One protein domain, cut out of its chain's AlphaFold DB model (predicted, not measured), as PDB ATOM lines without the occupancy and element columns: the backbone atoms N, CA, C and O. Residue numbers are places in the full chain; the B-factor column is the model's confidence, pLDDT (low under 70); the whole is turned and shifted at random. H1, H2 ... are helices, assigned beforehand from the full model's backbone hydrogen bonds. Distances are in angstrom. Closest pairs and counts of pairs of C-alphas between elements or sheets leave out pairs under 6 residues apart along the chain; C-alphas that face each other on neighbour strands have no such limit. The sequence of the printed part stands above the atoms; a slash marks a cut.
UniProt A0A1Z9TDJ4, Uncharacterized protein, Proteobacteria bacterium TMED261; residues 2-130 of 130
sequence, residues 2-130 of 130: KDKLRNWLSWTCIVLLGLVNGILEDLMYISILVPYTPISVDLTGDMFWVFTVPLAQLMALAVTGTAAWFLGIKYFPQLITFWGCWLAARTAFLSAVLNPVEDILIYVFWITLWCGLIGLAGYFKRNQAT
ATOM      1  N   LYS A   2     -47.128   3.501  15.219       68.62
ATOM      2  CA  LYS A   2     -47.426   3.798  16.637       68.62
ATOM      3  C   LYS A   2     -47.125   2.638  17.599       68.62
ATOM      4  O   LYS A   2     -46.482   2.867  18.615       68.62
ATOM      5  N   ASP A   3     -47.483   1.397  17.255       79.00
ATOM      6  CA  ASP A   3     -47.213   0.243  18.136       79.00
ATOM      7  C   ASP A   3     -45.726  -0.104  18.257       79.00
ATOM      8  O   ASP A   3     -45.267  -0.500  19.324       79.00
ATOM      9  N   LYS A   4     -44.946   0.105  17.188       83.44
ATOM     10  CA  LYS A   4     -43.495  -0.130  17.197       83.44
ATOM     11  C   LYS A   4     -42.778   0.897  18.079       83.44
ATOM     12  O   LYS A   4     -41.929   0.516  18.875       83.44
ATOM     13  N   LEU A   5     -43.172   2.171  17.979       87.56
ATOM     14  CA  LEU A   5     -42.661   3.241  18.838       87.56
ATOM     15  C   LEU A   5     -43.055   3.024  20.306       87.56
ATOM     16  O   LEU A   5     -42.208   3.144  21.183       87.56
ATOM     17  N   ARG A   6     -44.314   2.645  20.575       82.38
ATOM     18  CA  ARG A   6     -44.792   2.335  21.933       82.38
ATOM     19  C   ARG A   6     -44.019   1.176  22.556       82.38
ATOM     20  O   ARG A   6     -43.610   1.276  23.708       82.38
ATOM     21  N   ASN A   7     -43.803   0.097  21.805       83.75
ATOM     22  CA  ASN A   7     -43.023  -1.037  22.293       83.75
ATOM     23  C   ASN A   7     -41.580  -0.627  22.581       83.75
ATOM     24  O   ASN A   7     -41.067  -0.960  23.643       83.75
ATOM     25  N   TRP A   8     -40.944   0.122  21.678       87.75
ATOM     26  CA  TRP A   8     -39.581   0.605  21.888       87.75
ATOM     27  C   TRP A   8     -39.473   1.467  23.151       87.75
ATOM     28  O   TRP A   8     -38.667   1.159  24.020       87.75
ATOM     29  N   LEU A   9     -40.359   2.457  23.310       84.88
ATOM     30  CA  LEU A   9     -40.419   3.296  24.511       84.88
ATOM     31  C   LEU A   9     -40.627   2.468  25.780       84.88
ATOM     32  O   LEU A   9     -39.942   2.693  26.769       84.88
ATOM     33  N   SER A  10     -41.528   1.482  25.747       82.75
ATOM     34  CA  SER A  10     -41.769   0.597  26.888       82.75
ATOM     35  C   SER A  10     -40.502  -0.156  27.296       82.75
ATOM     36  O   SER A  10     -40.151  -0.147  28.473       82.75
ATOM     37  N   TRP A  11     -39.783  -0.753  26.344       85.69
ATOM     38  CA  TRP A  11     -38.531  -1.458  26.627       85.69
ATOM     39  C   TRP A  11     -37.435  -0.523  27.136       85.69
ATOM     40  O   TRP A  11     -36.768  -0.848  28.117       85.69
ATOM     41  N   THR A  12     -37.288   0.654  26.532       87.31
ATOM     42  CA  THR A  12     -36.333   1.668  26.991       87.31
ATOM     43  C   THR A  12     -36.639   2.113  28.418       87.31
ATOM     44  O   THR A  12     -35.731   2.168  29.242       87.31
ATOM     45  N   CYS A  13     -37.907   2.365  28.753       85.06
ATOM     46  CA  CYS A  13     -38.310   2.708  30.116       85.06
ATOM     47  C   CYS A  13     -37.970   1.595  31.111       85.06
ATOM     48  O   CYS A  13     -37.478   1.892  32.190       85.06
ATOM     49  N   ILE A  14     -38.185   0.327  30.755       86.38
ATOM     50  CA  ILE A  14     -37.865  -0.815  31.625       86.38
ATOM     51  C   ILE A  14     -36.363  -0.909  31.908       86.38
ATOM     52  O   ILE A  14     -35.970  -1.088  33.060       86.38
ATOM     53  N   VAL A  15     -35.530  -0.738  30.879       88.75
ATOM     54  CA  VAL A  15     -34.067  -0.706  31.032       88.75
ATOM     55  C   VAL A  15     -33.650   0.444  31.948       88.75
ATOM     56  O   VAL A  15     -32.915   0.228  32.909       88.75
ATOM     57  N   LEU A  16     -34.157   1.653  31.688       88.19
ATOM     58  CA  LEU A  16     -33.846   2.832  32.496       88.19
ATOM     59  C   LEU A  16     -34.298   2.665  33.948       88.19
ATOM     60  O   LEU A  16     -33.539   2.997  34.850       88.19
ATOM     61  N   LEU A  17     -35.489   2.114  34.186       86.94
ATOM     62  CA  LEU A  17     -35.988   1.849  35.535       86.94
ATOM     63  C   LEU A  17     -35.092   0.861  36.283       86.94
ATOM     64  O   LEU A  17     -34.795   1.097  37.448       86.94
ATOM     65  N   GLY A  18     -34.639  -0.212  35.629       86.62
ATOM     66  CA  GLY A  18     -33.726  -1.178  36.245       86.62
ATOM     67  C   GLY A  18     -32.394  -0.540  36.636       86.62
ATOM     68  O   GLY A  18     -31.942  -0.698  37.767       86.62
ATOM     69  N   LEU A  19     -31.803   0.245  35.730       90.25
ATOM     70  CA  LEU A  19     -30.555   0.968  35.997       90.25
ATOM     71  C   LEU A  19     -30.713   1.986  37.132       90.25
ATOM     72  O   LEU A  19     -29.912   1.996  38.062       90.25
ATOM     73  N   VAL A  20     -31.761   2.814  37.081       89.50
ATOM     74  CA  VAL A  20     -32.054   3.813  38.120       89.50
ATOM     75  C   VAL A  20     -32.288   3.139  39.466       89.50
ATOM     76  O   VAL A  20     -31.795   3.635  40.470       89.50
ATOM     77  N   ASN A  21     -32.982   2.001  39.503       88.75
ATOM     78  CA  ASN A  21     -33.192   1.261  40.743       88.75
ATOM     79  C   ASN A  21     -31.867   0.799  41.369       88.75
ATOM     80  O   ASN A  21     -31.685   0.957  42.571       88.75
ATOM     81  N   GLY A  22     -30.926   0.299  40.560       84.88
ATOM     82  CA  GLY A  22     -29.584  -0.038  41.040       84.88
ATOM     83  C   GLY A  22     -28.826   1.169  41.584       84.88
ATOM     84  O   GLY A  22     -28.303   1.103  42.689       84.88
ATOM     85  N   ILE A  23     -28.861   2.296  40.869       86.69
ATOM     86  CA  ILE A  23     -28.220   3.543  41.316       86.69
ATOM     87  C   ILE A  23     -28.849   4.062  42.615       86.69
ATOM     88  O   ILE A  23     -28.148   4.539  43.499       86.69
ATOM     89  N   LEU A  24     -30.174   3.995  42.757       87.31
ATOM     90  CA  LEU A  24     -30.846   4.418  43.987       87.31
ATOM     91  C   LEU A  24     -30.458   3.532  45.169       87.31
ATOM     92  O   LEU A  24     -30.279   4.041  46.275       87.31
ATOM     93  N   GLU A  25     -30.283   2.234  44.936       86.19
ATOM     94  CA  GLU A  25     -29.753   1.328  45.946       86.19
ATOM     95  C   GLU A  25     -28.305   1.685  46.320       86.19
ATOM     96  O   GLU A  25     -27.990   1.743  47.508       86.19
ATOM     97  N   ASP A  26     -27.451   2.015  45.341       82.69
ATOM     98  CA  ASP A  26     -26.091   2.523  45.587       82.69
ATOM     99  C   ASP A  26     -26.118   3.791  46.446       82.69
ATOM    100  O   ASP A  26     -25.385   3.912  47.426       82.69
ATOM    101  N   LEU A  27     -26.987   4.744  46.107       83.44
ATOM    102  CA  LEU A  27     -27.113   6.007  46.829       83.44
ATOM    103  C   LEU A  27     -27.626   5.799  48.250       83.44
ATOM    104  O   LEU A  27     -27.127   6.453  49.167       83.44
ATOM    105  N   MET A  28     -28.581   4.890  48.458       79.81
ATOM    106  CA  MET A  28     -29.010   4.494  49.800       79.81
ATOM    107  C   MET A  28     -27.855   3.875  50.581       79.81
ATOM    108  O   MET A  28     -27.641   4.244  51.734       79.81
ATOM    109  N   TYR A  29     -27.078   2.994  49.953       73.94
ATOM    110  CA  TYR A  29     -25.901   2.386  50.565       73.94
ATOM    111  C   TYR A  29     -24.886   3.451  51.001       73.94
ATOM    112  O   TYR A  29     -24.481   3.494  52.159       73.94
ATOM    113  N   ILE A  30     -24.541   4.389  50.120       74.00
ATOM    114  CA  ILE A  30     -23.584   5.460  50.429       74.00
ATOM    115  C   ILE A  30     -24.133   6.438  51.472       74.00
ATOM    116  O   ILE A  30     -23.388   6.895  52.328       74.00
ATOM    117  N   SER A  31     -25.414   6.795  51.409       72.69
ATOM    118  CA  SER A  31     -25.967   7.880  52.236       72.69
ATOM    119  C   SER A  31     -26.410   7.419  53.621       72.69
ATOM    120  O   SER A  31     -26.454   8.221  54.550       72.69
ATOM    121  N   ILE A  32     -26.786   6.147  53.756       68.44
ATOM    122  CA  ILE A  32     -27.338   5.589  54.996       68.44
ATOM    123  C   ILE A  32     -26.338   4.657  55.655       68.44
ATOM    124  O   ILE A  32     -26.291   4.609  56.877       68.44
ATOM    125  N   LEU A  33     -25.542   3.918  54.880       66.81
ATOM    126  CA  LEU A  33     -24.587   2.999  55.471       66.81
ATOM    127  C   LEU A  33     -23.312   3.739  55.849       66.81
ATOM    128  O   LEU A  33     -23.110   3.977  57.034       66.81
ATOM    129  N   VAL A  34     -22.527   4.172  54.854       67.12
ATOM    130  CA  VAL A  34     -21.164   4.737  55.005       67.12
ATOM    131  C   VAL A  34     -21.011   5.748  56.157       67.12
ATOM    132  O   VAL A  34     -20.015   5.667  56.872       67.12
ATOM    133  N   PRO A  35     -21.943   6.687  56.414       69.88
ATOM    134  CA  PRO A  35     -21.740   7.697  57.453       69.88
ATOM    135  C   PRO A  35     -21.847   7.153  58.883       69.88
ATOM    136  O   PRO A  35     -21.351   7.787  59.811       69.88
ATOM    137  N   TYR A  36     -22.507   6.009  59.072       66.69
ATOM    138  CA  TYR A  36     -22.791   5.432  60.391       66.69
ATOM    139  C   TYR A  36     -21.983   4.161  60.664       66.69
ATOM    140  O   TYR A  36     -22.159   3.517  61.698       66.69
ATOM    141  N   THR A  37     -21.080   3.804  59.752       63.16
ATOM    142  CA  THR A  37     -20.216   2.637  59.887       63.16
ATOM    143  C   THR A  37     -19.035   2.970  60.790       63.16
ATOM    144  O   THR A  37     -18.286   3.901  60.475       63.16
ATOM    145  N   PRO A  38     -18.813   2.243  61.899       62.53
ATOM    146  CA  PRO A  38     -17.579   2.399  62.653       62.53
ATOM    147  C   PRO A  38     -16.392   2.086  61.734       62.53
ATOM    148  O   PRO A  38     -16.447   1.129  60.972       62.53
ATOM    149  N   ILE A  39     -15.307   2.859  61.830       60.00
ATOM    150  CA  ILE A  39     -14.095   2.697  60.994       60.00
ATOM    151  C   ILE A  39     -13.517   1.269  61.079       60.00
ATOM    152  O   ILE A  39     -12.837   0.814  60.168       60.00
ATOM    153  N   SER A  40     -13.791   0.558  62.175       60.53
ATOM    154  CA  SER A  40     -13.379  -0.830  62.393       60.53
ATOM    155  C   SER A  40     -14.196  -1.867  61.619       60.53
ATOM    156  O   SER A  40     -13.821  -3.035  61.643       60.53
ATOM    157  N   VAL A  41     -15.325  -1.488  61.016       59.31
ATOM    158  CA  VAL A  41     -16.206  -2.414  60.300       59.31
ATOM    159  C   VAL A  41     -15.991  -2.240  58.811       59.31
ATOM    160  O   VAL A  41     -16.120  -1.148  58.261       59.31
ATOM    161  N   ASP A  42     -15.645  -3.343  58.169       63.84
ATOM    162  CA  ASP A  42     -15.347  -3.350  56.757       63.84
ATOM    163  C   ASP A  42     -16.628  -3.175  55.923       63.84
ATOM    164  O   ASP A  42     -17.642  -3.848  56.144       63.84
ATOM    165  N   LEU A  43     -16.560  -2.270  54.943       56.97
ATOM    166  CA  LEU A  43     -17.565  -2.081  53.893       56.97
ATOM    167  C   LEU A  43     -17.772  -3.352  53.067       56.97
ATOM    168  O   LEU A  43     -18.830  -3.513  52.451       56.97
ATOM    169  N   THR A  44     -16.768  -4.227  53.069       58.91
ATOM    170  CA  THR A  44     -16.750  -5.472  52.317       58.91
ATOM    171  C   THR A  44     -17.041  -6.720  53.151       58.91
ATOM    172  O   THR A  44     -17.465  -7.718  52.596       58.91
ATOM    173  N   GLY A  45     -16.955  -6.650  54.482       63.97
ATOM    174  CA  GLY A  45     -17.196  -7.782  55.385       63.97
ATOM    175  C   GLY A  45     -18.531  -7.698  56.128       63.97
ATOM    176  O   GLY A  45     -19.609  -7.836  55.553       63.97
ATOM    177  N   ASP A  46     -18.478  -7.474  57.441       67.19
ATOM    178  CA  ASP A  46     -19.643  -7.579  58.333       67.19
ATOM    179  C   ASP A  46     -20.838  -6.716  57.904       67.19
ATOM    180  O   ASP A  46     -21.991  -7.140  58.002       67.19
ATOM    181  N   MET A  47     -20.605  -5.513  57.371       67.88
ATOM    182  CA  MET A  47     -21.716  -4.644  56.969       67.88
ATOM    183  C   MET A  47     -22.375  -5.065  55.671       67.88
ATOM    184  O   MET A  47     -23.564  -4.802  55.473       67.88
ATOM    185  N   PHE A  48     -21.636  -5.757  54.812       69.62
ATOM    186  CA  PHE A  48     -22.202  -6.323  53.607       69.62
ATOM    187  C   PHE A  48     -23.302  -7.340  53.954       69.62
ATOM    188  O   PHE A  48     -24.406  -7.306  53.400       69.62
ATOM    189  N   TRP A  49     -23.047  -8.173  54.960       68.62
ATOM    190  CA  TRP A  49     -23.986  -9.183  55.442       68.62
ATOM    191  C   TRP A  49     -25.112  -8.626  56.307       68.62
ATOM    192  O   TRP A  49     -26.237  -9.118  56.234       68.62
ATOM    193  N   VAL A  50     -24.838  -7.599  57.112       71.31
ATOM    194  CA  VAL A  50     -25.849  -6.996  57.997       71.31
ATOM    195  C   VAL A  50     -26.775  -6.041  57.240       71.31
ATOM    196  O   VAL A  50     -27.943  -5.914  57.604       71.31
ATOM    197  N   PHE A  51     -26.296  -5.395  56.172       73.50
ATOM    198  CA  PHE A  51     -27.062  -4.371  55.464       73.50
ATOM    199  C   PHE A  51     -27.254  -4.641  53.976       73.50
ATOM    200  O   PHE A  51     -28.402  -4.615  53.539       73.50
ATOM    201  N   THR A  52     -26.208  -4.918  53.192       74.19
ATOM    202  CA  THR A  52     -26.363  -5.087  51.730       74.19
ATOM    203  C   THR A  52     -27.286  -6.250  51.395       74.19
ATOM    204  O   THR A  52     -28.225  -6.093  50.616       74.19
ATOM    205  N   VAL A  53     -27.055  -7.412  52.007       76.44
ATOM    206  CA  VAL A  53     -27.820  -8.636  51.731       76.44
ATOM    207  C   VAL A  53     -29.291  -8.510  52.182       76.44
ATOM    208  O   VAL A  53     -30.185  -8.772  51.366       76.44
ATOM    209  N   PRO A  54     -29.609  -8.046  53.411       80.75
ATOM    210  CA  PRO A  54     -30.994  -7.810  53.824       80.75
ATOM    211  C   PRO A  54     -31.683  -6.689  53.042       80.75
ATOM    212  O   PRO A  54     -32.861  -6.821  52.700       80.75
ATOM    213  N   LEU A  55     -30.973  -5.604  52.715       81.88
ATOM    214  CA  LEU A  55     -31.525  -4.512  51.914       81.88
ATOM    215  C   LEU A  55     -31.894  -4.995  50.512       81.88
ATOM    216  O   LEU A  55     -32.989  -4.687  50.048       81.88
ATOM    217  N   ALA A  56     -31.044  -5.802  49.873       79.69
ATOM    218  CA  ALA A  56     -31.332  -6.406  48.574       79.69
ATOM    219  C   ALA A  56     -32.618  -7.246  48.610       79.69
ATOM    220  O   ALA A  56     -33.457  -7.158  47.713       79.69
ATOM    221  N   GLN A  57     -32.816  -8.022  49.679       82.38
ATOM    222  CA  GLN A  57     -34.039  -8.795  49.890       82.38
ATOM    223  C   GLN A  57     -35.266  -7.892  50.078       82.38
ATOM    224  O   GLN A  57     -36.301  -8.128  49.451       82.38
ATOM    225  N   LEU A  58     -35.172  -6.855  50.914       84.94
ATOM    226  CA  LEU A  58     -36.269  -5.906  51.133       84.94
ATOM    227  C   LEU A  58     -36.620  -5.146  49.854       84.94
ATOM    228  O   LEU A  58     -37.796  -5.003  49.535       84.94
ATOM    229  N   MET A  59     -35.615  -4.718  49.094       83.50
ATOM    230  CA  MET A  59     -35.764  -4.088  47.786       83.50
ATOM    231  C   MET A  59     -36.418  -5.039  46.785       83.50
ATOM    232  O   MET A  59     -37.333  -4.639  46.072       83.50
ATOM    233  N   ALA A  60     -36.012  -6.310  46.748       83.06
ATOM    234  CA  ALA A  60     -36.639  -7.296  45.879       83.06
ATOM    235  C   ALA A  60     -38.120  -7.466  46.248       83.06
ATOM    236  O   ALA A  60     -38.981  -7.384  45.374       83.06
ATOM    237  N   LEU A  61     -38.439  -7.608  47.537       83.31
ATOM    238  CA  LEU A  61     -39.818  -7.701  48.027       83.31
ATOM    239  C   LEU A  61     -40.631  -6.438  47.725       83.31
ATOM    240  O   LEU A  61     -41.755  -6.540  47.239       83.31
ATOM    241  N   ALA A  62     -40.074  -5.254  47.961       81.38
ATOM    242  CA  ALA A  62     -40.759  -3.990  47.737       81.38
ATOM    243  C   ALA A  62     -40.956  -3.717  46.243       81.38
ATOM    244  O   ALA A  62     -42.075  -3.473  45.806       81.38
ATOM    245  N   VAL A  63     -39.910  -3.806  45.427       78.31
ATOM    246  CA  VAL A  63     -39.950  -3.399  44.017       78.31
ATOM    247  C   VAL A  63     -40.583  -4.485  43.155       78.31
ATOM    248  O   VAL A  63     -41.563  -4.239  42.446       78.31
ATOM    249  N   THR A  64     -40.087  -5.717  43.261       75.38
ATOM    250  CA  THR A  64     -40.615  -6.848  42.491       75.38
ATOM    251  C   THR A  64     -41.969  -7.293  43.025       75.38
ATOM    252  O   THR A  64     -42.851  -7.613  42.231       75.38
ATOM    253  N   GLY A  65     -42.178  -7.281  44.345       68.94
ATOM    254  CA  GLY A  65     -43.476  -7.624  44.932       68.94
ATOM    255  C   GLY A  65     -44.559  -6.606  44.584       68.94
ATOM    256  O   GLY A  65     -45.653  -7.017  44.203       68.94
ATOM    257  N   THR A  66     -44.264  -5.301  44.592       71.31
ATOM    258  CA  THR A  66     -45.223  -4.276  44.128       71.31
ATOM    259  C   THR A  66     -45.523  -4.436  42.638       71.31
ATOM    260  O   THR A  66     -46.691  -4.425  42.246       71.31
ATOM    261  N   ALA A  67     -44.508  -4.675  41.800       65.50
ATOM    262  CA  ALA A  67     -44.717  -4.937  40.376       65.50
ATOM    263  C   ALA A  67     -45.562  -6.204  40.137       65.50
ATOM    264  O   ALA A  67     -46.518  -6.179  39.362       65.50
ATOM    265  N   ALA A  68     -45.268  -7.297  40.843       65.31
ATOM    266  CA  ALA A  68     -46.012  -8.549  40.745       65.31
ATOM    267  C   ALA A  68     -47.458  -8.418  41.253       65.31
ATOM    268  O   ALA A  68     -48.364  -9.013  40.666       65.31
ATOM    269  N   TRP A  69     -47.683  -7.634  42.313       64.50
ATOM    270  CA  TRP A  69     -48.993  -7.446  42.939       64.50
ATOM    271  C   TRP A  69     -49.907  -6.496  42.157       64.50
ATOM    272  O   TRP A  69     -51.080  -6.816  41.970       64.50
ATOM    273  N   PHE A  70     -49.392  -5.356  41.682       58.34
ATOM    274  CA  PHE A  70     -50.204  -4.315  41.036       58.34
ATOM    275  C   PHE A  70     -50.265  -4.423  39.512       58.34
ATOM    276  O   PHE A  70     -51.319  -4.173  38.929       58.34
ATOM    277  N   LEU A  71     -49.163  -4.778  38.844       54.62
ATOM    278  CA  LEU A  71     -49.123  -4.830  37.375       54.62
ATOM    279  C   LEU A  71     -49.527  -6.207  36.834       54.62
ATOM    280  O   LEU A  71     -49.889  -6.339  35.662       54.62
ATOM    281  N   GLY A  72     -49.489  -7.231  37.694       54.97
ATOM    282  CA  GLY A  72     -49.612  -8.626  37.302       54.97
ATOM    283  C   GLY A  72     -48.425  -9.068  36.438       54.97
ATOM    284  O   GLY A  72     -47.862  -8.317  35.644       54.97
ATOM    285  N   ILE A  73     -48.043 -10.339  36.523       58.66
ATOM    286  CA  ILE A  73     -46.898 -10.909  35.780       58.66
ATOM    287  C   ILE A  73     -47.197 -11.105  34.274       58.66
ATOM    288  O   ILE A  73     -46.705 -12.008  33.604       58.66
ATOM    289  N   LYS A  74     -48.020 -10.239  33.670       63.31
ATOM    290  CA  LYS A  74     -48.272 -10.248  32.219       63.31
ATOM    291  C   LYS A  74     -47.022  -9.942  31.397       63.31
ATOM    292  O   LYS A  74     -46.952 -10.367  30.249       63.31
ATOM    293  N   TYR A  75     -46.033  -9.287  31.997       71.88
ATOM    294  CA  TYR A  75     -44.815  -8.853  31.326       71.88
ATOM    295  C   TYR A  75     -43.554  -9.477  31.929       71.88
ATOM    296  O   TYR A  75     -42.554  -8.797  32.145       71.88
ATOM    297  N   PHE A  76     -43.588 -10.785  32.192       77.06
ATOM    298  CA  PHE A  76     -42.451 -11.519  32.756       77.06
ATOM    299  C   PHE A  76     -41.107 -11.254  32.036       77.06
ATOM    300  O   PHE A  76     -40.122 -11.011  32.729       77.06
ATOM    301  N   PRO A  77     -41.037 -11.164  30.687       82.56
ATOM    302  CA  PRO A  77     -39.792 -10.795  30.005       82.56
ATOM    303  C   PRO A  77     -39.275  -9.395  30.369       82.56
ATOM    304  O   PRO A  77     -38.077  -9.208  30.535       82.56
ATOM    305  N   GLN A  78     -40.170  -8.418  30.532       83.25
ATOM    306  CA  GLN A  78     -39.796  -7.059  30.935       83.25
ATOM    307  C   GLN A  78     -39.302  -7.033  32.383       83.25
ATOM    308  O   GLN A  78     -38.369  -6.306  32.700       83.25
ATOM    309  N   LEU A  79     -39.888  -7.866  33.244       83.69
ATOM    310  CA  LEU A  79     -39.465  -8.004  34.631       83.69
ATOM    311  C   LEU A  79     -38.055  -8.614  34.733       83.69
ATOM    312  O   LEU A  79     -37.223  -8.101  35.471       83.69
ATOM    313  N   ILE A  80     -37.749  -9.626  33.912       86.69
ATOM    314  CA  ILE A  80     -36.390 -10.180  33.795       86.69
ATOM    315  C   ILE A  80     -35.402  -9.114  33.314       86.69
ATOM    316  O   ILE A  80     -34.317  -8.988  33.877       86.69
ATOM    317  N   THR A  81     -35.763  -8.327  32.296       90.06
ATOM    318  CA  THR A  81     -34.904  -7.233  31.814       90.06
ATOM    319  C   THR A  81     -34.668  -6.185  32.895       90.06
ATOM    320  O   THR A  81     -33.529  -5.774  33.094       90.06
ATOM    321  N   PHE A  82     -35.713  -5.795  33.625       89.25
ATOM    322  CA  PHE A  82     -35.598  -4.890  34.763       89.25
ATOM    323  C   PHE A  82     -34.605  -5.427  35.806       89.25
ATOM    324  O   PHE A  82     -33.663  -4.721  36.166       89.25
ATOM    325  N   TRP A  83     -34.764  -6.685  36.238       90.69
ATOM    326  CA  TRP A  83     -33.857  -7.316  37.201       90.69
ATOM    327  C   TRP A  83     -32.425  -7.389  36.682       90.69
ATOM    328  O   TRP A  83     -31.501  -7.087  37.426       90.69
ATOM    329  N   GLY A  84     -32.235  -7.748  35.412       92.00
ATOM    330  CA  GLY A  84     -30.916  -7.825  34.790       92.00
ATOM    331  C   GLY A  84     -30.210  -6.468  34.755       92.00
ATOM    332  O   GLY A  84     -29.036  -6.381  35.102       92.00
ATOM    333  N   CYS A  85     -30.924  -5.398  34.399       92.94
ATOM    334  CA  CYS A  85     -30.382  -4.040  34.418       92.94
ATOM    335  C   CYS A  85     -30.037  -3.574  35.840       92.94
ATOM    336  O   CYS A  85     -28.988  -2.968  36.041       92.94
ATOM    337  N   TRP A  86     -30.883  -3.894  36.820       92.50
ATOM    338  CA  TRP A  86     -30.617  -3.611  38.230       92.50
ATOM    339  C   TRP A  86     -29.369  -4.350  38.735       92.50
ATOM    340  O   TRP A  86     -28.451  -3.725  39.267       92.50
ATOM    341  N   LEU A  87     -29.294  -5.660  38.500       92.81
ATOM    342  CA  LEU A  87     -28.136  -6.497  38.821       92.81
ATOM    343  C   LEU A  87     -26.853  -5.976  38.177       92.81
ATOM    344  O   LEU A  87     -25.824  -5.907  38.844       92.81
ATOM    345  N   ALA A  88     -26.910  -5.590  36.901       94.06
ATOM    346  CA  ALA A  88     -25.760  -5.057  36.180       94.06
ATOM    347  C   ALA A  88     -25.263  -3.745  36.801       94.06
ATOM    348  O   ALA A  88     -24.065  -3.614  37.051       94.06
ATOM    349  N   ALA A  89     -26.172  -2.809  37.101       92.75
ATOM    350  CA  ALA A  89     -25.827  -1.557  37.771       92.75
ATOM    351  C   ALA A  89     -25.162  -1.818  39.130       92.75
ATOM    352  O   ALA A  89     -24.078  -1.296  39.387       92.75
ATOM    353  N   ARG A  90     -25.738  -2.704  39.956       88.75
ATOM    354  CA  ARG A  90     -25.173  -2.998  41.279       88.75
ATOM    355  C   ARG A  90     -23.855  -3.743  41.234       88.75
ATOM    356  O   ARG A  90     -22.936  -3.401  41.967       88.75
ATOM    357  N   THR A  91     -23.725  -4.709  40.336       91.00
ATOM    358  CA  THR A  91     -22.461  -5.427  40.140       91.00
ATOM    359  C   THR A  91     -21.358  -4.456  39.725       91.00
ATOM    360  O   THR A  91     -20.257  -4.510  40.271       91.00
ATOM    361  N   ALA A  92     -21.660  -3.526  38.809       92.62
ATOM    362  CA  ALA A  92     -20.712  -2.512  38.363       92.62
ATOM    363  C   ALA A  92     -20.290  -1.580  39.507       92.62
ATOM    364  O   ALA A  92     -19.096  -1.337  39.672       92.62
ATOM    365  N   PHE A  93     -21.238  -1.110  40.321       88.50
ATOM    366  CA  PHE A  93     -20.929  -0.289  41.489       88.50
ATOM    367  C   PHE A  93     -20.053  -1.031  42.500       88.50
ATOM    368  O   PHE A  93     -18.995  -0.524  42.862       88.50
ATOM    369  N   LEU A  94     -20.453  -2.237  42.919       85.94
ATOM    370  CA  LEU A  94     -19.702  -3.027  43.900       85.94
ATOM    371  C   LEU A  94     -18.279  -3.323  43.404       85.94
ATOM    372  O   LEU A  94     -17.321  -3.230  44.165       85.94
ATOM    373  N   SER A  95     -18.127  -3.588  42.104       88.44
ATOM    374  CA  SER A  95     -16.812  -3.749  41.471       88.44
ATOM    375  C   SER A  95     -15.998  -2.450  41.504       88.44
ATOM    376  O   SER A  95     -14.799  -2.479  41.770       88.44
ATOM    377  N   ALA A  96     -16.635  -1.303  41.250       86.88
ATOM    378  CA  ALA A  96     -15.983   0.006  41.242       86.88
ATOM    379  C   ALA A  96     -15.515   0.452  42.636       86.88
ATOM    380  O   ALA A  96     -14.497   1.135  42.739       86.88
ATOM    381  N   VAL A  97     -16.215   0.043  43.697       81.25
ATOM    382  CA  VAL A  97     -15.789   0.267  45.090       81.25
ATOM    383  C   VAL A  97     -14.891  -0.848  45.634       81.25
ATOM    384  O   VAL A  97     -14.599  -0.869  46.825       81.25
ATOM    385  N   LEU A  98     -14.399  -1.728  44.752       83.69
ATOM    386  CA  LEU A  98     -13.437  -2.790  45.054       83.69
ATOM    387  C   LEU A  98     -13.939  -3.806  46.091       83.69
ATOM    388  O   LEU A  98     -13.141  -4.349  46.856       83.69
ATOM    389  N   ASN A  99     -15.243  -4.108  46.092       81.19
ATOM    390  CA  ASN A  99     -15.748  -5.221  46.889       81.19
ATOM    391  C   ASN A  99     -15.099  -6.549  46.446       81.19
ATOM    392  O   ASN A  99     -14.900  -6.764  45.243       81.19
ATOM    393  N   PRO A 100     -14.817  -7.470  47.386       85.38
ATOM    394  CA  PRO A 100     -14.399  -8.823  47.087       85.38
ATOM    395  C   PRO A 100     -15.382  -9.486  46.137       85.38
ATOM    396  O   PRO A 100     -16.603  -9.365  46.253       85.38
ATOM    397  N   VAL A 101     -14.823 -10.225  45.182       87.00
ATOM    398  CA  VAL A 101     -15.612 -10.921  44.162       87.00
ATOM    399  C   VAL A 101     -16.591 -11.901  44.810       87.00
ATOM    400  O   VAL A 101     -17.714 -12.040  44.335       87.00
ATOM    401  N   GLU A 102     -16.190 -12.543  45.905       84.94
ATOM    402  CA  GLU A 102     -17.023 -13.470  46.675       84.94
ATOM    403  C   GLU A 102     -18.308 -12.796  47.169       84.94
ATOM    404  O   GLU A 102     -19.400 -13.314  46.930       84.94
ATOM    405  N   ASP A 103     -18.204 -11.597  47.740       81.50
ATOM    406  CA  ASP A 103     -19.359 -10.831  48.205       81.50
ATOM    407  C   ASP A 103     -20.247 -10.418  47.035       81.50
ATOM    408  O   ASP A 103     -21.459 -10.630  47.061       81.50
ATOM    409  N   ILE A 104     -19.661  -9.916  45.945       87.25
ATOM    410  CA  ILE A 104     -20.417  -9.563  44.733       87.25
ATOM    411  C   ILE A 104     -21.226 -10.765  44.228       87.25
ATOM    412  O   ILE A 104     -22.412 -10.627  43.923       87.25
ATOM    413  N   LEU A 105     -20.616 -11.952  44.173       89.19
ATOM    414  CA  LEU A 105     -21.287 -13.180  43.744       89.19
ATOM    415  C   LEU A 105     -22.421 -13.573  44.688       89.19
ATOM    416  O   LEU A 105     -23.490 -13.972  44.222       89.19
ATOM    417  N   ILE A 106     -22.218 -13.427  45.995       88.00
ATOM    418  CA  ILE A 106     -23.240 -13.685  47.009       88.00
ATOM    419  C   ILE A 106     -24.419 -12.736  46.829       88.00
ATOM    420  O   ILE A 106     -25.559 -13.195  46.789       88.00
ATOM    421  N   TYR A 107     -24.168 -11.438  46.654       86.94
ATOM    422  CA  TYR A 107     -25.223 -10.463  46.385       86.94
ATOM    423  C   TYR A 107     -25.992 -10.815  45.116       86.94
ATOM    424  O   TYR A 107     -27.220 -10.893  45.146       86.94
ATOM    425  N   VAL A 108     -25.278 -11.073  44.015       90.88
ATOM    426  CA  VAL A 108     -25.874 -11.426  42.722       90.88
ATOM    427  C   VAL A 108     -26.739 -12.674  42.855       90.88
ATOM    428  O   VAL A 108     -27.874 -12.688  42.376       90.88
ATOM    429  N   PHE A 109     -26.245 -13.707  43.535       91.44
ATOM    430  CA  PHE A 109     -27.013 -14.915  43.809       91.44
ATOM    431  C   PHE A 109     -28.258 -14.608  44.648       91.44
ATOM    432  O   PHE A 109     -29.365 -15.010  44.283       91.44
ATOM    433  N   TRP A 110     -28.097 -13.856  45.736       90.25
ATOM    434  CA  TRP A 110     -29.154 -13.575  46.702       90.25
ATOM    435  C   TRP A 110     -30.303 -12.771  46.099       90.25
ATOM    436  O   TRP A 110     -31.470 -13.154  46.212       90.25
ATOM    437  N   ILE A 111     -29.994 -11.678  45.403       88.44
ATOM    438  CA  ILE A 111     -31.017 -10.852  44.766       88.44
ATOM    439  C   ILE A 111     -31.707 -11.600  43.620       88.44
ATOM    440  O   ILE A 111     -32.927 -11.510  43.474       88.44
ATOM    441  N   THR A 112     -30.960 -12.400  42.851       90.31
ATOM    442  CA  THR A 112     -31.529 -13.237  41.785       90.31
ATOM    443  C   THR A 112     -32.493 -14.268  42.362       90.31
ATOM    444  O   THR A 112     -33.590 -14.439  41.825       90.31
ATOM    445  N   LEU A 113     -32.126 -14.912  43.475       91.44
ATOM    446  CA  LEU A 113     -32.980 -15.858  44.189       91.44
ATOM    447  C   LEU A 113     -34.298 -15.194  44.602       91.44
ATOM    448  O   LEU A 113     -35.367 -15.697  44.257       91.44
ATOM    449  N   TRP A 114     -34.244 -14.051  45.287       89.06
ATOM    450  CA  TRP A 114     -35.450 -13.364  45.759       89.06
ATOM    451  C   TRP A 114     -36.332 -12.855  44.620       89.06
ATOM    452  O   TRP A 114     -37.543 -13.081  44.638       89.06
ATOM    453  N   CYS A 115     -35.747 -12.237  43.593       88.12
ATOM    454  CA  CYS A 115     -36.478 -11.832  42.392       88.12
ATOM    455  C   CYS A 115     -37.161 -13.034  41.716       88.12
ATOM    456  O   CYS A 115     -38.345 -12.959  41.376       88.12
ATOM    457  N   GLY A 116     -36.456 -14.163  41.600       87.19
ATOM    458  CA  GLY A 116     -36.993 -15.413  41.068       87.19
ATOM    459  C   GLY A 116     -38.155 -15.968  41.894       87.19
ATOM    460  O   GLY A 116     -39.205 -16.281  41.333       87.19
ATOM    461  N   LEU A 117     -38.013 -16.036  43.222       88.00
ATOM    462  CA  LEU A 117     -39.062 -16.516  44.130       88.00
ATOM    463  C   LEU A 117     -40.327 -15.657  44.052       88.00
ATOM    464  O   LEU A 117     -41.430 -16.195  43.954       88.00
ATOM    465  N   ILE A 118     -40.186 -14.331  44.034       84.69
ATOM    466  CA  ILE A 118     -41.323 -13.405  43.919       84.69
ATOM    467  C   ILE A 118     -41.981 -13.533  42.540       84.69
ATOM    468  O   ILE A 118     -43.212 -13.574  42.437       84.69
ATOM    469  N   GLY A 119     -41.174 -13.645  41.482       81.56
ATOM    470  CA  GLY A 119     -41.656 -13.890  40.125       81.56
ATOM    471  C   GLY A 119     -42.468 -15.182  40.015       81.56
ATOM    472  O   GLY A 119     -43.563 -15.174  39.454       81.56
ATOM    473  N   LEU A 120     -41.974 -16.276  40.601       83.94
ATOM    474  CA  LEU A 120     -42.676 -17.561  40.660       83.94
ATOM    475  C   LEU A 120     -43.970 -17.464  41.474       83.94
ATOM    476  O   LEU A 120     -45.023 -17.902  41.010       83.94
ATOM    477  N   ALA A 121     -43.917 -16.856  42.661       81.38
ATOM    478  CA  ALA A 121     -45.080 -16.702  43.531       81.38
ATOM    479  C   ALA A 121     -46.216 -15.949  42.829       81.38
ATOM    480  O   ALA A 121     -47.368 -16.392  42.830       81.38
ATOM    481  N   GLY A 122     -45.905 -14.834  42.169       77.88
ATOM    482  CA  GLY A 122     -46.927 -14.098  41.440       77.88
ATOM    483  C   GLY A 122     -47.393 -14.814  40.159       77.88
ATOM    484  O   GLY A 122     -48.547 -14.639  39.760       77.88
ATOM    485  N   TYR A 123     -46.550 -15.639  39.523       77.50
ATOM    486  CA  TYR A 123     -46.954 -16.464  38.379       77.50
ATOM    487  C   TYR A 123     -48.000 -17.502  38.802       77.50
ATOM    488  O   TYR A 123     -49.057 -17.600  38.176       77.50
ATOM    489  N   PHE A 124     -47.769 -18.209  39.911       78.94
ATOM    490  CA  PHE A 124     -48.737 -19.165  40.451       78.94
ATOM    491  C   PHE A 124     -50.037 -18.495  40.896       78.94
ATOM    492  O   PHE A 124     -51.116 -18.997  40.580       78.94
ATOM    493  N   LYS A 125     -49.959 -17.330  41.553       73.69
ATOM    494  CA  LYS A 125     -51.148 -16.561  41.950       73.69
ATOM    495  C   LYS A 125     -52.015 -16.179  40.747       73.69
ATOM    496  O   LYS A 125     -53.237 -16.237  40.832       73.69
ATOM    497  N   ARG A 126     -51.401 -15.809  39.616       71.12
ATOM    498  CA  ARG A 126     -52.135 -15.504  38.379       71.12
ATOM    499  C   ARG A 126     -52.925 -16.713  37.881       71.12
ATOM    500  O   ARG A 126     -54.089 -16.545  37.543       71.12
ATOM    501  N   ASN A 127     -52.306 -17.890  37.847       66.44
ATOM    502  CA  ASN A 127     -52.948 -19.107  37.344       66.44
ATOM    503  C   ASN A 127     -54.117 -19.577  38.227       66.44
ATOM    504  O   ASN A 127     -54.989 -20.276  37.735       66.44
ATOM    505  N   GLN A 128     -54.143 -19.203  39.510       65.12
ATOM    506  CA  GLN A 128     -55.268 -19.483  40.415       65.12
ATOM    507  C   GLN A 128     -56.435 -18.490  40.270       65.12
ATOM    508  O   GLN A 128     -57.539 -18.783  40.719       65.12
ATOM    509  N   ALA A 129     -56.193 -17.305  39.700       59.09
ATOM    510  CA  ALA A 129     -57.185 -16.236  39.548       59.09
ATOM    511  C   ALA A 129     -57.877 -16.219  38.168       59.09
ATOM    512  O   ALA A 129     -58.726 -15.361  37.925       59.09
ATOM    513  N   THR A 130     -57.487 -17.125  37.271       52.03
ATOM    514  CA  THR A 130     -58.070 -17.367  35.939       52.03
ATOM    515  C   THR A 130     -58.770 -18.706  35.909       52.03
ATOM    516  O   THR A 130     -59.871 -18.766  35.325       52.03
TER     517      THR A 130
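Overview. This is residues 2 to 130 of the 130 residues of an uncharacterized protein of Proteobacteria bacterium TMED261 (UniProt A0A1Z9TDJ4). Four helices form a long up-and-down bundle, each running against the one before. H2, H3 and H4 make a triangle; H1, the longest, crosses H3, and its residues 2 to 9 stick out. The 129 printed residues, all helix in class, are only just compact, close to loose: radius of gyration of the C-alphas 16.2 A, spans 54 by 34 by 23 A.

Along the chain. H1, residues 2 to 36, measures 50.2 A from C-alpha 2 at (-47.426, 3.798, 16.637). H2 is residues 46 to 71, 36.3 A; H3, 73 to 96, 33.2 A, with a kink of 36 degrees near residue 80; H4, 101 to 128, 40.7 A, ending at (-55.268, -19.483, 40.415).

Arrangement. H1, with residues 11 to 26 alone, touches H3 at a steep tilt of 41 degrees; their closest C-alphas, Gly 18 and Phe 82, are 4.4 A apart. H3 and H4 form a hairpin, C-alphas 73 and 123 closest at 6.1 A. H4 touches H2, C-alphas 122 and 68 closest at 5.7 A. H1 and H4 are apart. Every O i to N i+4 pair is within hydrogen-bond range in H4, against 28 of 31 in H1, 20 of 22 in H2 and 18 of 20 in H3.

Size, cuts and confidence. C-alphas 2 and 40 are farthest apart, 57.2 A. The printed part has no cut and no long link. Residues 32 to 49 and 67 to 74 are among those with pLDDT under 70.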